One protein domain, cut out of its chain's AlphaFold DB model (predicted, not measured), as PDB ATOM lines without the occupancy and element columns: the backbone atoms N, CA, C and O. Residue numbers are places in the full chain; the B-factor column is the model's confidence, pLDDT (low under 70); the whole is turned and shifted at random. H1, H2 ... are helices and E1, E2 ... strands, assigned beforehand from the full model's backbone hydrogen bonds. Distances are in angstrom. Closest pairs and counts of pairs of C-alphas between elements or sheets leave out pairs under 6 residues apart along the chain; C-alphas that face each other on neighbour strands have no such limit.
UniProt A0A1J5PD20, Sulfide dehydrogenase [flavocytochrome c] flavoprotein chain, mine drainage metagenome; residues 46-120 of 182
ATOM      1  N   ILE A  46     206.544 214.404 276.539       86.31
ATOM      2  CA  ILE A  46     206.308 214.691 275.124       86.31
ATOM      3  C   ILE A  46     207.421 214.175 274.209       86.31
ATOM      4  O   ILE A  46     207.128 213.709 273.117       86.31
ATOM      5  N   ALA A  47     208.675 214.186 274.657       89.38
ATOM      6  CA  ALA A  47     209.790 213.744 273.837       89.38
ATOM      7  C   ALA A  47     209.734 212.234 273.563       89.38
ATOM      8  O   ALA A  47     210.028 211.793 272.455       89.38
ATOM      9  N   ALA A  48     209.275 211.448 274.542       89.00
ATOM     10  CA  ALA A  48     209.017 210.024 274.349       89.00
ATOM     11  C   ALA A  48     207.827 209.783 273.410       89.00
ATOM     12  O   ALA A  48     207.914 208.947 272.519       89.00
ATOM     13  N   LEU A  49     206.737 210.547 273.568       85.38
ATOM     14  CA  LEU A  49     205.568 210.458 272.681       85.38
ATOM     15  C   LEU A  49     205.904 210.820 271.228       85.38
ATOM     16  O   LEU A  49     205.355 210.217 270.314       85.38
ATOM     17  N   ALA A  50     206.811 211.775 271.025       81.75
ATOM     18  CA  ALA A  50     207.281 212.191 269.709       81.75
ATOM     19  C   ALA A  50     208.277 211.202 269.072       81.75
ATOM     20  O   ALA A  50     208.680 211.415 267.936       81.75
ATOM     21  N   GLY A  51     208.714 210.156 269.788       90.06
ATOM     22  CA  GLY A  51     209.752 209.231 269.315       90.06
ATOM     23  C   GLY A  51     211.171 209.812 269.348       90.06
ATOM     24  O   GLY A  51     212.084 209.249 268.756       90.06
ATOM     25  N   ALA A  52     211.374 210.936 270.042       93.81
ATOM     26  CA  ALA A  52     212.659 211.625 270.115       93.81
ATOM     27  C   ALA A  52     213.577 211.103 271.232       93.81
ATOM     28  O   ALA A  52     214.706 211.577 271.335       93.81
ATOM     29  N   VAL A  53     213.113 210.154 272.053       97.06
ATOM     30  CA  VAL A  53     213.836 209.573 273.196       97.06
ATOM     31  C   VAL A  53     214.362 208.177 272.859       97.06
ATOM     32  O   VAL A  53     213.626 207.362 272.310       97.06
ATOM     33  N   ASP A  54     215.611 207.893 273.232       94.50
ATOM     34  CA  ASP A  54     216.196 206.553 273.143       94.50
ATOM     35  C   ASP A  54     216.006 205.734 274.440       94.50
ATOM     36  O   ASP A  54     215.293 206.121 275.372       94.50
ATOM     37  N   ASN A  55     216.659 204.574 274.523       94.75
ATOM     38  CA  ASN A  55     216.589 203.683 275.682       94.75
ATOM     39  C   ASN A  55     217.161 204.281 276.982       94.75
ATOM     40  O   ASN A  55     216.909 203.731 278.053       94.75
ATOM     41  N   THR A  56     217.895 205.394 276.924       93.88
ATOM     42  CA  THR A  56     218.402 206.096 278.114       93.88
ATOM     43  C   THR A  56     217.336 206.968 278.782       93.88
ATOM     44  O   THR A  56     217.526 207.418 279.912       93.88
ATOM     45  N   GLY A  57     216.210 207.219 278.102       94.44
ATOM     46  CA  GLY A  57     215.183 208.151 278.564       94.44
ATOM     47  C   GLY A  57     215.443 209.612 278.177       94.44
ATOM     48  O   GLY A  57     214.704 210.491 278.623       94.44
ATOM     49  N   TRP A  58     216.452 209.879 277.341       95.81
ATOM     50  CA  TRP A  58     216.827 211.212 276.856       95.81
ATOM     51  C   TRP A  58     216.859 211.277 275.324       95.81
ATOM     52  O   TRP A  58     216.743 210.257 274.650       95.81
ATOM     53  N   CYS A  59     216.989 212.485 274.768       95.81
ATOM     54  CA  CYS A  59     216.892 212.706 273.326       95.81
ATOM     55  C   CYS A  59     218.270 212.862 272.674       95.81
ATOM     56  O   CYS A  59     218.912 213.899 272.882       95.81
ATOM     57  N   PRO A  60     218.744 211.903 271.865       93.31
ATOM     58  CA  PRO A  60     220.002 212.056 271.150       93.31
ATOM     59  C   PRO A  60     219.863 213.097 270.031       93.31
ATOM     60  O   PRO A  60     218.964 213.020 269.188       93.31
ATOM     61  N   ILE A  61     220.783 214.063 270.012       88.31
ATOM     62  CA  ILE A  61     220.804 215.159 269.036       88.31
ATOM     63  C   ILE A  61     222.145 215.258 268.310       88.31
ATOM     64  O   ILE A  61     223.169 214.739 268.766       88.31
ATOM     65  N   ASP A  62     222.141 215.898 267.145       80.75
ATOM     66  CA  ASP A  62     223.342 216.459 266.535       80.75
ATOM     67  C   ASP A  62     223.767 217.711 267.330       80.75
ATOM     68  O   ASP A  62     222.974 218.644 267.449       80.75
ATOM     69  N   PRO A  63     224.987 217.769 267.890       69.69
ATOM     70  CA  PRO A  63     225.374 218.810 268.848       69.69
ATOM     71  C   PRO A  63     225.591 220.198 268.226       69.69
ATOM     72  O   PRO A  63     225.678 221.182 268.954       69.69
ATOM     73  N   LEU A  64     225.685 220.303 266.897       68.62
ATOM     74  CA  LEU A  64     225.842 221.584 266.200       68.62
ATOM     75  C   LEU A  64     224.489 222.190 265.827       68.62
ATOM     76  O   LEU A  64     224.328 223.414 265.728       68.62
ATOM     77  N   THR A  65     223.512 221.333 265.555       68.69
ATOM     78  CA  THR A  65     222.192 221.726 265.066       68.69
ATOM     79  C   THR A  65     221.105 221.626 266.111       68.69
ATOM     80  O   THR A  65     220.167 222.407 266.021       68.69
ATOM     81  N   PHE A  66     221.269 220.759 267.107       78.44
ATOM     82  CA  PHE A  66     220.238 220.273 268.024       78.44
ATOM     83  C   PHE A  66     219.148 219.445 267.343       78.44
ATOM     84  O   PHE A  66     218.128 219.148 267.965       78.44
ATOM     85  N   ALA A  67     219.348 219.049 266.083       79.38
ATOM     86  CA  ALA A  67     218.419 218.180 265.379       79.38
ATOM     87  C   ALA A  67     218.386 216.802 266.051       79.38
ATOM     88  O   ALA A  67     219.430 216.232 266.368       79.38
ATOM     89  N   SER A  68     217.187 216.266 266.270       85.75
ATOM     90  CA  SER A  68     216.990 214.904 266.748       85.75
ATOM     91  C   SER A  68     217.614 213.925 265.764       85.75
ATOM     92  O   SER A  68     217.406 214.012 264.554       85.75
ATOM     93  N   LYS A  69     218.358 212.956 266.298       87.88
ATOM     94  CA  LYS A  69     218.884 211.835 265.510       87.88
ATOM     95  C   LYS A  69     217.817 210.788 265.189       87.88
ATOM     96  O   LYS A  69     218.055 209.936 264.342       87.88
ATOM     97  N   LEU A  70     216.678 210.833 265.880       91.62
ATOM     98  CA  LEU A  70     215.616 209.832 265.772       91.62
ATOM     99  C   LEU A  70     214.439 210.326 264.937       91.62
ATOM    100  O   LEU A  70     213.797 209.528 264.262       91.62
ATOM    101  N   VAL A  71     214.165 211.632 264.969       84.50
ATOM    102  CA  VAL A  71     213.004 212.205 264.289       84.50
ATOM    103  C   VAL A  71     213.441 213.360 263.391       84.50
ATOM    104  O   VAL A  71     213.852 214.410 263.897       84.50
ATOM    105  N   PRO A  72     213.356 213.205 262.059       73.19
ATOM    106  CA  PRO A  72     213.682 214.275 261.128       73.19
ATOM    107  C   PRO A  72     212.892 215.551 261.431       73.19
ATOM    108  O   PRO A  72     211.722 215.498 261.805       73.19
ATOM    109  N   ASN A  73     213.524 216.707 261.220       70.50
ATOM    110  CA  ASN A  73     212.928 218.039 261.401       70.50
ATOM    111  C   ASN A  73     212.509 218.393 262.844       70.50
ATOM    112  O   ASN A  73     211.977 219.477 263.073       70.50
ATOM    113  N   ILE A  74     212.790 217.540 263.833       77.25
ATOM    114  CA  ILE A  74     212.639 217.867 265.255       77.25
ATOM    115  C   ILE A  74     213.979 218.343 265.799       77.25
ATOM    116  O   ILE A  74     215.014 217.760 265.498       77.25
ATOM    117  N   HIS A  75     213.954 219.381 266.632       79.94
ATOM    118  CA  HIS A  75     215.112 219.817 267.401       79.94
ATOM    119  C   HIS A  75     214.814 219.663 268.889       79.94
ATOM    120  O   HIS A  75     213.713 220.000 269.325       79.94
ATOM    121  N   VAL A  76     215.779 219.166 269.663       84.19
ATOM    122  CA  VAL A  76     215.634 219.007 271.114       84.19
ATOM    123  C   VAL A  76     216.737 219.774 271.826       84.19
ATOM    124  O   VAL A  76     217.916 219.572 271.557       84.19
ATOM    125  N   ILE A  77     216.329 220.638 272.751       86.56
ATOM    126  CA  ILE A  77     217.201 221.490 273.564       86.56
ATOM    127  C   ILE A  77     216.881 221.303 275.054       86.56
ATOM    128  O   ILE A  77     215.873 220.693 275.425       86.56
ATOM    129  N   GLY A  78     217.733 221.856 275.902       87.31
ATOM    130  CA  GLY A  78     217.632 221.883 277.347       87.31
ATOM    131  C   GLY A  78     217.867 220.515 277.966       87.31
ATOM    132  O   GLY A  78     218.524 219.639 277.399       87.31
ATOM    133  N   ASP A  79     217.272 220.319 279.141       91.62
ATOM    134  CA  ASP A  79     217.481 219.118 279.948       91.62
ATOM    135  C   ASP A  79     217.135 217.827 279.199       91.62
ATOM    136  O   ASP A  79     217.743 216.790 279.447       91.62
ATOM    137  N   ALA A  80     216.195 217.887 278.250       92.25
ATOM    138  CA  ALA A  80     215.733 216.733 277.487       92.25
ATOM    139  C   ALA A  80     216.798 216.140 276.549       92.25
ATOM    140  O   ALA A  80     216.705 214.956 276.214       92.25
ATOM    141  N   CYS A  81     217.778 216.932 276.106       89.81
ATOM    142  CA  CYS A  81     218.742 216.502 275.103       89.81
ATOM    143  C   CYS A  81     219.974 215.799 275.702       89.81
ATOM    144  O   CYS A  81     220.380 216.014 276.852       89.81
ATOM    145  N   ILE A  82     220.598 214.952 274.883       85.06
ATOM    146  CA  ILE A  82     221.938 214.410 275.108       85.06
ATOM    147  C   ILE A  82     222.920 215.261 274.289       85.06
ATOM    148  O   ILE A  82     223.305 214.898 273.179       85.06
ATOM    149  N   GLY A  83     223.303 216.417 274.837       66.88
ATOM    150  CA  GLY A  83     224.218 217.384 274.213       66.88
ATOM    151  C   GLY A  83     225.713 217.139 274.467       66.88
ATOM    152  O   GLY A  83     226.522 218.044 274.288       66.88
ATOM    153  N   GLY A  84     226.104 215.945 274.927       71.94
ATOM    154  CA  GLY A  84     227.488 215.643 275.316       71.94
ATOM    155  C   GLY A  84     227.830 216.150 276.722       71.94
ATOM    156  O   GLY A  84     227.094 215.881 277.667       71.94
ATOM    157  N   GLY A  85     228.950 216.866 276.875       71.31
ATOM    158  CA  GLY A  85     229.459 217.353 278.171       71.31
ATOM    159  C   GLY A  85     228.739 218.580 278.751       71.31
ATOM    160  O   GLY A  85     229.230 219.178 279.706       71.31
ATOM    161  N   ILE A  86     227.613 218.990 278.165       73.12
ATOM    162  CA  ILE A  86     226.867 220.177 278.584       73.12
ATOM    163  C   ILE A  86     226.001 219.831 279.809       73.12
ATOM    164  O   ILE A  86     225.198 218.893 279.744       73.12
ATOM    165  N   PRO A  87     226.124 220.565 280.931       81.50
ATOM    166  CA  PRO A  87     225.301 220.317 282.107       81.50
ATOM    167  C   PRO A  87     223.847 220.736 281.863       81.50
ATOM    168  O   PRO A  87     223.583 221.820 281.340       81.50
ATOM    169  N   LYS A  88     222.906 219.907 282.327       85.19
ATOM    170  CA  LYS A  88     221.462 220.200 282.358       85.19
ATOM    171  C   LYS A  88     221.208 221.381 283.296       85.19
ATOM    172  O   LYS A  88     221.269 221.240 284.516       85.19
ATOM    173  N   SER A  89     221.106 222.574 282.717       86.75
ATOM    174  CA  SER A  89     221.134 223.845 283.439       86.75
ATOM    175  C   SER A  89     220.464 224.955 282.636       86.75
ATOM    176  O   SER A  89     220.456 224.951 281.403       86.75
ATOM    177  N   ALA A  90     219.956 225.966 283.340       81.62
ATOM    178  CA  ALA A  90     219.329 227.121 282.703       81.62
ATOM    179  C   ALA A  90     220.305 227.917 281.812       81.62
ATOM    180  O   ALA A  90     219.903 228.444 280.775       81.62
ATOM    181  N   SER A  91     221.589 227.998 282.184       82.19
ATOM    182  CA  SER A  91     222.610 228.676 281.377       82.19
ATOM    183  C   SER A  91     222.893 227.933 280.070       82.19
ATOM    184  O   SER A  91     222.997 228.581 279.028       82.19
ATOM    185  N   ALA A  92     222.947 226.598 280.107       79.88
ATOM    186  CA  ALA A  92     223.036 225.771 278.909       79.88
ATOM    187  C   ALA A  92     221.817 225.980 278.002       79.88
ATOM    188  O   ALA A  92     221.979 226.385 276.854       79.88
ATOM    189  N   ALA A  93     220.601 225.853 278.541       77.19
ATOM    190  CA  ALA A  93     219.372 226.070 277.775       77.19
ATOM    191  C   ALA A  93     219.308 227.476 277.137       77.19
ATOM    192  O   ALA A  93     218.867 227.639 275.998       77.19
ATOM    193  N   ASN A  94     219.793 228.512 277.835       83.25
ATOM    194  CA  ASN A  94     219.885 229.869 277.287       83.25
ATOM    195  C   ASN A  94     220.855 229.958 276.097       83.25
ATOM    196  O   ASN A  94     220.547 230.612 275.098       83.25
ATOM    197  N   ALA A  95     222.023 229.321 276.200       81.12
ATOM    198  CA  ALA A  95     223.013 229.304 275.128       81.12
ATOM    199  C   ALA A  95     222.476 228.594 273.875       81.12
ATOM    200  O   ALA A  95     222.649 229.087 272.760       81.12
ATOM    201  N   GLU A  96     221.745 227.497 274.054       77.12
ATOM    202  CA  GLU A  96     221.098 226.755 272.969       77.12
ATOM    203  C   GLU A  96     219.999 227.583 272.287       77.12
ATOM    204  O   GLU A  96     219.933 227.659 271.057       77.12
ATOM    205  N   ALA A  97     219.185 228.304 273.065       74.94
ATOM    206  CA  ALA A  97     218.192 229.228 272.524       74.94
ATOM    207  C   ALA A  97     218.835 230.372 271.712       74.94
ATOM    208  O   ALA A  97     218.335 230.744 270.647       74.94
ATOM    209  N   LYS A  98     219.980 230.903 272.159       82.56
ATOM    210  CA  LYS A  98     220.757 231.886 271.383       82.56
ATOM    211  C   LYS A  98     221.307 231.288 270.091       82.56
ATOM    212  O   LYS A  98     221.294 231.966 269.067       82.56
ATOM    213  N   ALA A  99     221.740 230.029 270.109       78.88
ATOM    214  CA  ALA A  99     222.188 229.333 268.906       78.88
ATOM    215  C   ALA A  99     221.051 229.165 267.879       78.88
ATOM    216  O   ALA A  99     221.279 229.352 266.684       78.88
ATOM    217  N   CYS A 100     219.821 228.894 268.333       79.94
ATOM    218  CA  CYS A 100     218.628 228.923 267.481       79.94
ATOM    219  C   CYS A 100     218.440 230.298 266.816       79.94
ATOM    220  O   CYS A 100     218.329 230.395 265.591       79.94
ATOM    221  N   ALA A 101     218.468 231.367 267.618       82.94
ATOM    222  CA  ALA A 101     218.305 232.733 267.127       82.94
ATOM    223  C   ALA A 101     219.408 233.138 266.132       82.94
ATOM    224  O   ALA A 101     219.121 233.756 265.108       82.94
ATOM    225  N   ALA A 102     220.658 232.732 266.374       82.06
ATOM    226  CA  ALA A 102     221.790 233.012 265.490       82.06
ATOM    227  C   ALA A 102     221.629 232.404 264.082       82.06
ATOM    228  O   ALA A 102     222.195 232.919 263.120       82.06
ATOM    229  N   LYS A 103     220.824 231.344 263.934       79.25
ATOM    230  CA  LYS A 103     220.471 230.741 262.636       79.25
ATOM    231  C   LYS A 103     219.262 231.409 261.966       79.25
ATOM    232  O   LYS A 103     218.726 230.873 261.000       79.25
ATOM    233  N   GLY A 104     218.809 232.554 262.482       83.69
ATOM    234  CA  GLY A 104     217.569 233.210 262.061       83.69
ATOM    235  C   GLY A 104     216.312 232.484 262.545       83.69
ATOM    236  O   GLY A 104     215.215 232.772 262.066       83.69
ATOM    237  N   GLY A 105     216.468 231.526 263.462       84.50
ATOM    238  CA  GLY A 105     215.375 230.734 263.994       84.50
ATOM    239  C   GLY A 105     214.547 231.473 265.030       84.50
ATOM    240  O   GLY A 105     215.032 232.358 265.736       84.50
ATOM    241  N   LYS A 106     213.285 231.066 265.153       82.00
ATOM    242  CA  LYS A 106     212.394 231.492 266.233       82.00
ATOM    243  C   LYS A 106     211.937 230.267 267.005       82.00
ATOM    244  O   LYS A 106     211.469 229.302 266.404       82.00
ATOM    245  N   ILE A 107     212.053 230.322 268.331       79.19
ATOM    246  CA  ILE A 107     211.370 229.358 269.191       79.19
ATOM    247  C   ILE A 107     209.891 229.718 269.147       79.19
ATOM    248  O   ILE A 107     209.505 230.793 269.602       79.19
ATOM    249  N   GLN A 108     209.082 228.850 268.552       78.94
ATOM    250  CA  GLN A 108     207.647 229.069 268.427       78.94
ATOM    251  C   GLN A 108     206.869 227.775 268.666       78.94
ATOM    252  O   GLN A 108     207.437 226.690 268.500       78.94
ATOM    253  N   PRO A 109     205.587 227.881 269.055       73.69
ATOM    254  CA  PRO A 109     204.694 226.737 269.087       73.69
ATOM    255  C   PRO A 109     204.574 226.154 267.678       73.69
ATOM    256  O   PRO A 109     204.293 226.877 266.721       73.69
ATOM    257  N   VAL A 110     204.788 224.853 267.552       72.56
ATOM    258  CA  VAL A 110     204.556 224.097 266.327       72.56
ATOM    259  C   VAL A 110     203.496 223.034 266.580       72.56
ATOM    260  O   VAL A 110     203.351 222.528 267.698       72.56
ATOM    261  N   CYS A 111     202.759 222.733 265.515       78.38
ATOM    262  CA  CYS A 111     201.626 221.820 265.501       78.38
ATOM    263  C   CYS A 111     200.484 222.250 266.457       78.38
ATOM    264  O   CYS A 111     200.581 223.254 267.167       78.38
ATOM    265  N   MET A 112     199.364 221.529 266.478       75.12
ATOM    266  CA  MET A 112     198.159 221.892 267.239       75.12
ATOM    267  C   MET A 112     198.360 221.776 268.751       75.12
ATOM    268  O   MET A 112     197.685 222.468 269.510       75.12
ATOM    269  N   ARG A 113     199.314 220.960 269.220       67.00
ATOM    270  CA  ARG A 113     199.646 220.864 270.657       67.00
ATOM    271  C   ARG A 113     200.514 222.020 271.166       67.00
ATOM    272  O   ARG A 113     200.785 222.073 272.363       67.00
ATOM    273  N   GLY A 114     200.942 222.929 270.286       66.06
ATOM    274  CA  GLY A 114     201.700 224.124 270.653       66.06
ATOM    275  C   GLY A 114     203.093 223.818 271.203       66.06
ATOM    276  O   GLY A 114     203.550 224.470 272.143       66.06
ATOM    277  N   LEU A 115     203.766 222.808 270.649       58.28
ATOM    278  CA  LEU A 115     205.063 222.357 271.145       58.28
ATOM    279  C   LEU A 115     206.153 223.385 270.822       58.28
ATOM    280  O   LEU A 115     206.249 223.811 269.676       58.28
ATOM    281  N   PRO A 116     206.999 223.794 271.780       62.19
ATOM    282  CA  PRO A 116     208.060 224.750 271.496       62.19
ATOM    283  C   PRO A 116     209.172 224.087 270.672       62.19
ATOM    284  O   PRO A 116     209.810 223.143 271.133       62.19
ATOM    285  N   ALA A 117     209.440 224.608 269.474       68.06
ATOM    286  CA  ALA A 117     210.554 224.175 268.631       68.06
ATOM    287  C   ALA A 117     211.316 225.373 268.056       68.06
ATOM    288  O   ALA A 117     210.728 226.417 267.773       68.06
ATOM    289  N   CYS A 118     212.627 225.214 267.842       80.50
ATOM    290  CA  CYS A 118     213.400 226.155 267.036       80.50
ATOM    291  C   CYS A 118     213.037 225.977 265.556       80.50
ATOM    292  O   CYS A 118     213.438 225.000 264.923       80.50
ATOM    293  N   VAL A 119     212.287 226.924 265.000       86.19
ATOM    294  CA  VAL A 119     211.940 226.935 263.580       86.19
ATOM    295  C   VAL A 119     212.864 227.892 262.848       86.19
ATOM    296  O   VAL A 119     212.803 229.100 263.076       86.19
ATOM    297  N   ILE A 120     213.709 227.352 261.971       87.75
ATOM    298  CA  ILE A 120     214.647 228.119 261.146       87.75
ATOM    299  C   ILE A 120     214.115 228.271 259.716       87.75
ATOM    300  O   ILE A 120     213.481 227.343 259.205       87.75
TER     301      ILE A 120
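This is residues 46 to 120 of the 182 residues of the protein "Sulfide dehydrogenase [flavocytochrome c] flavoprotein chain" of mine drainage metagenome (UniProt A0A1J5PD20). Little regular structure is here: hairpin E1 E2 and helix H2 lie along one side of a winding loop body, residues 50 to 89, with short helix H1 on the other side. The 75 printed residues hold H1, H2, E1, E2 in that order, mixed in class, with only 27 residues in them. The whole is compact, radius of gyration of the C-alphas 11.6 A, spanning 32 by 32 by 19 A.

Find C-alpha 106 at (212.394, 231.492, 266.233), where E1, residues 106 to 110, begins; E2 is residues 115 to 119. H2, residues 90 to 102, runs 18.4 A from (219.329, 227.121, 282.703). H1 is residues 46 to 49.

In the antiparallel hairpin E1 E2, find N 108 and O 117 within hydrogen-bond range, 3.0 A. The closest C-alphas of H2 and E2, Cys 100 and Cys 118, are 5.9 A apart. In H2 every O i to N i+4 pair is within range. H1 is apart from H2, E1 and E2.

The printed part has no cut; H1 to H2 is a long link. Residues 63 to 65, 83 and 113 to 117 have pLDDT under 70.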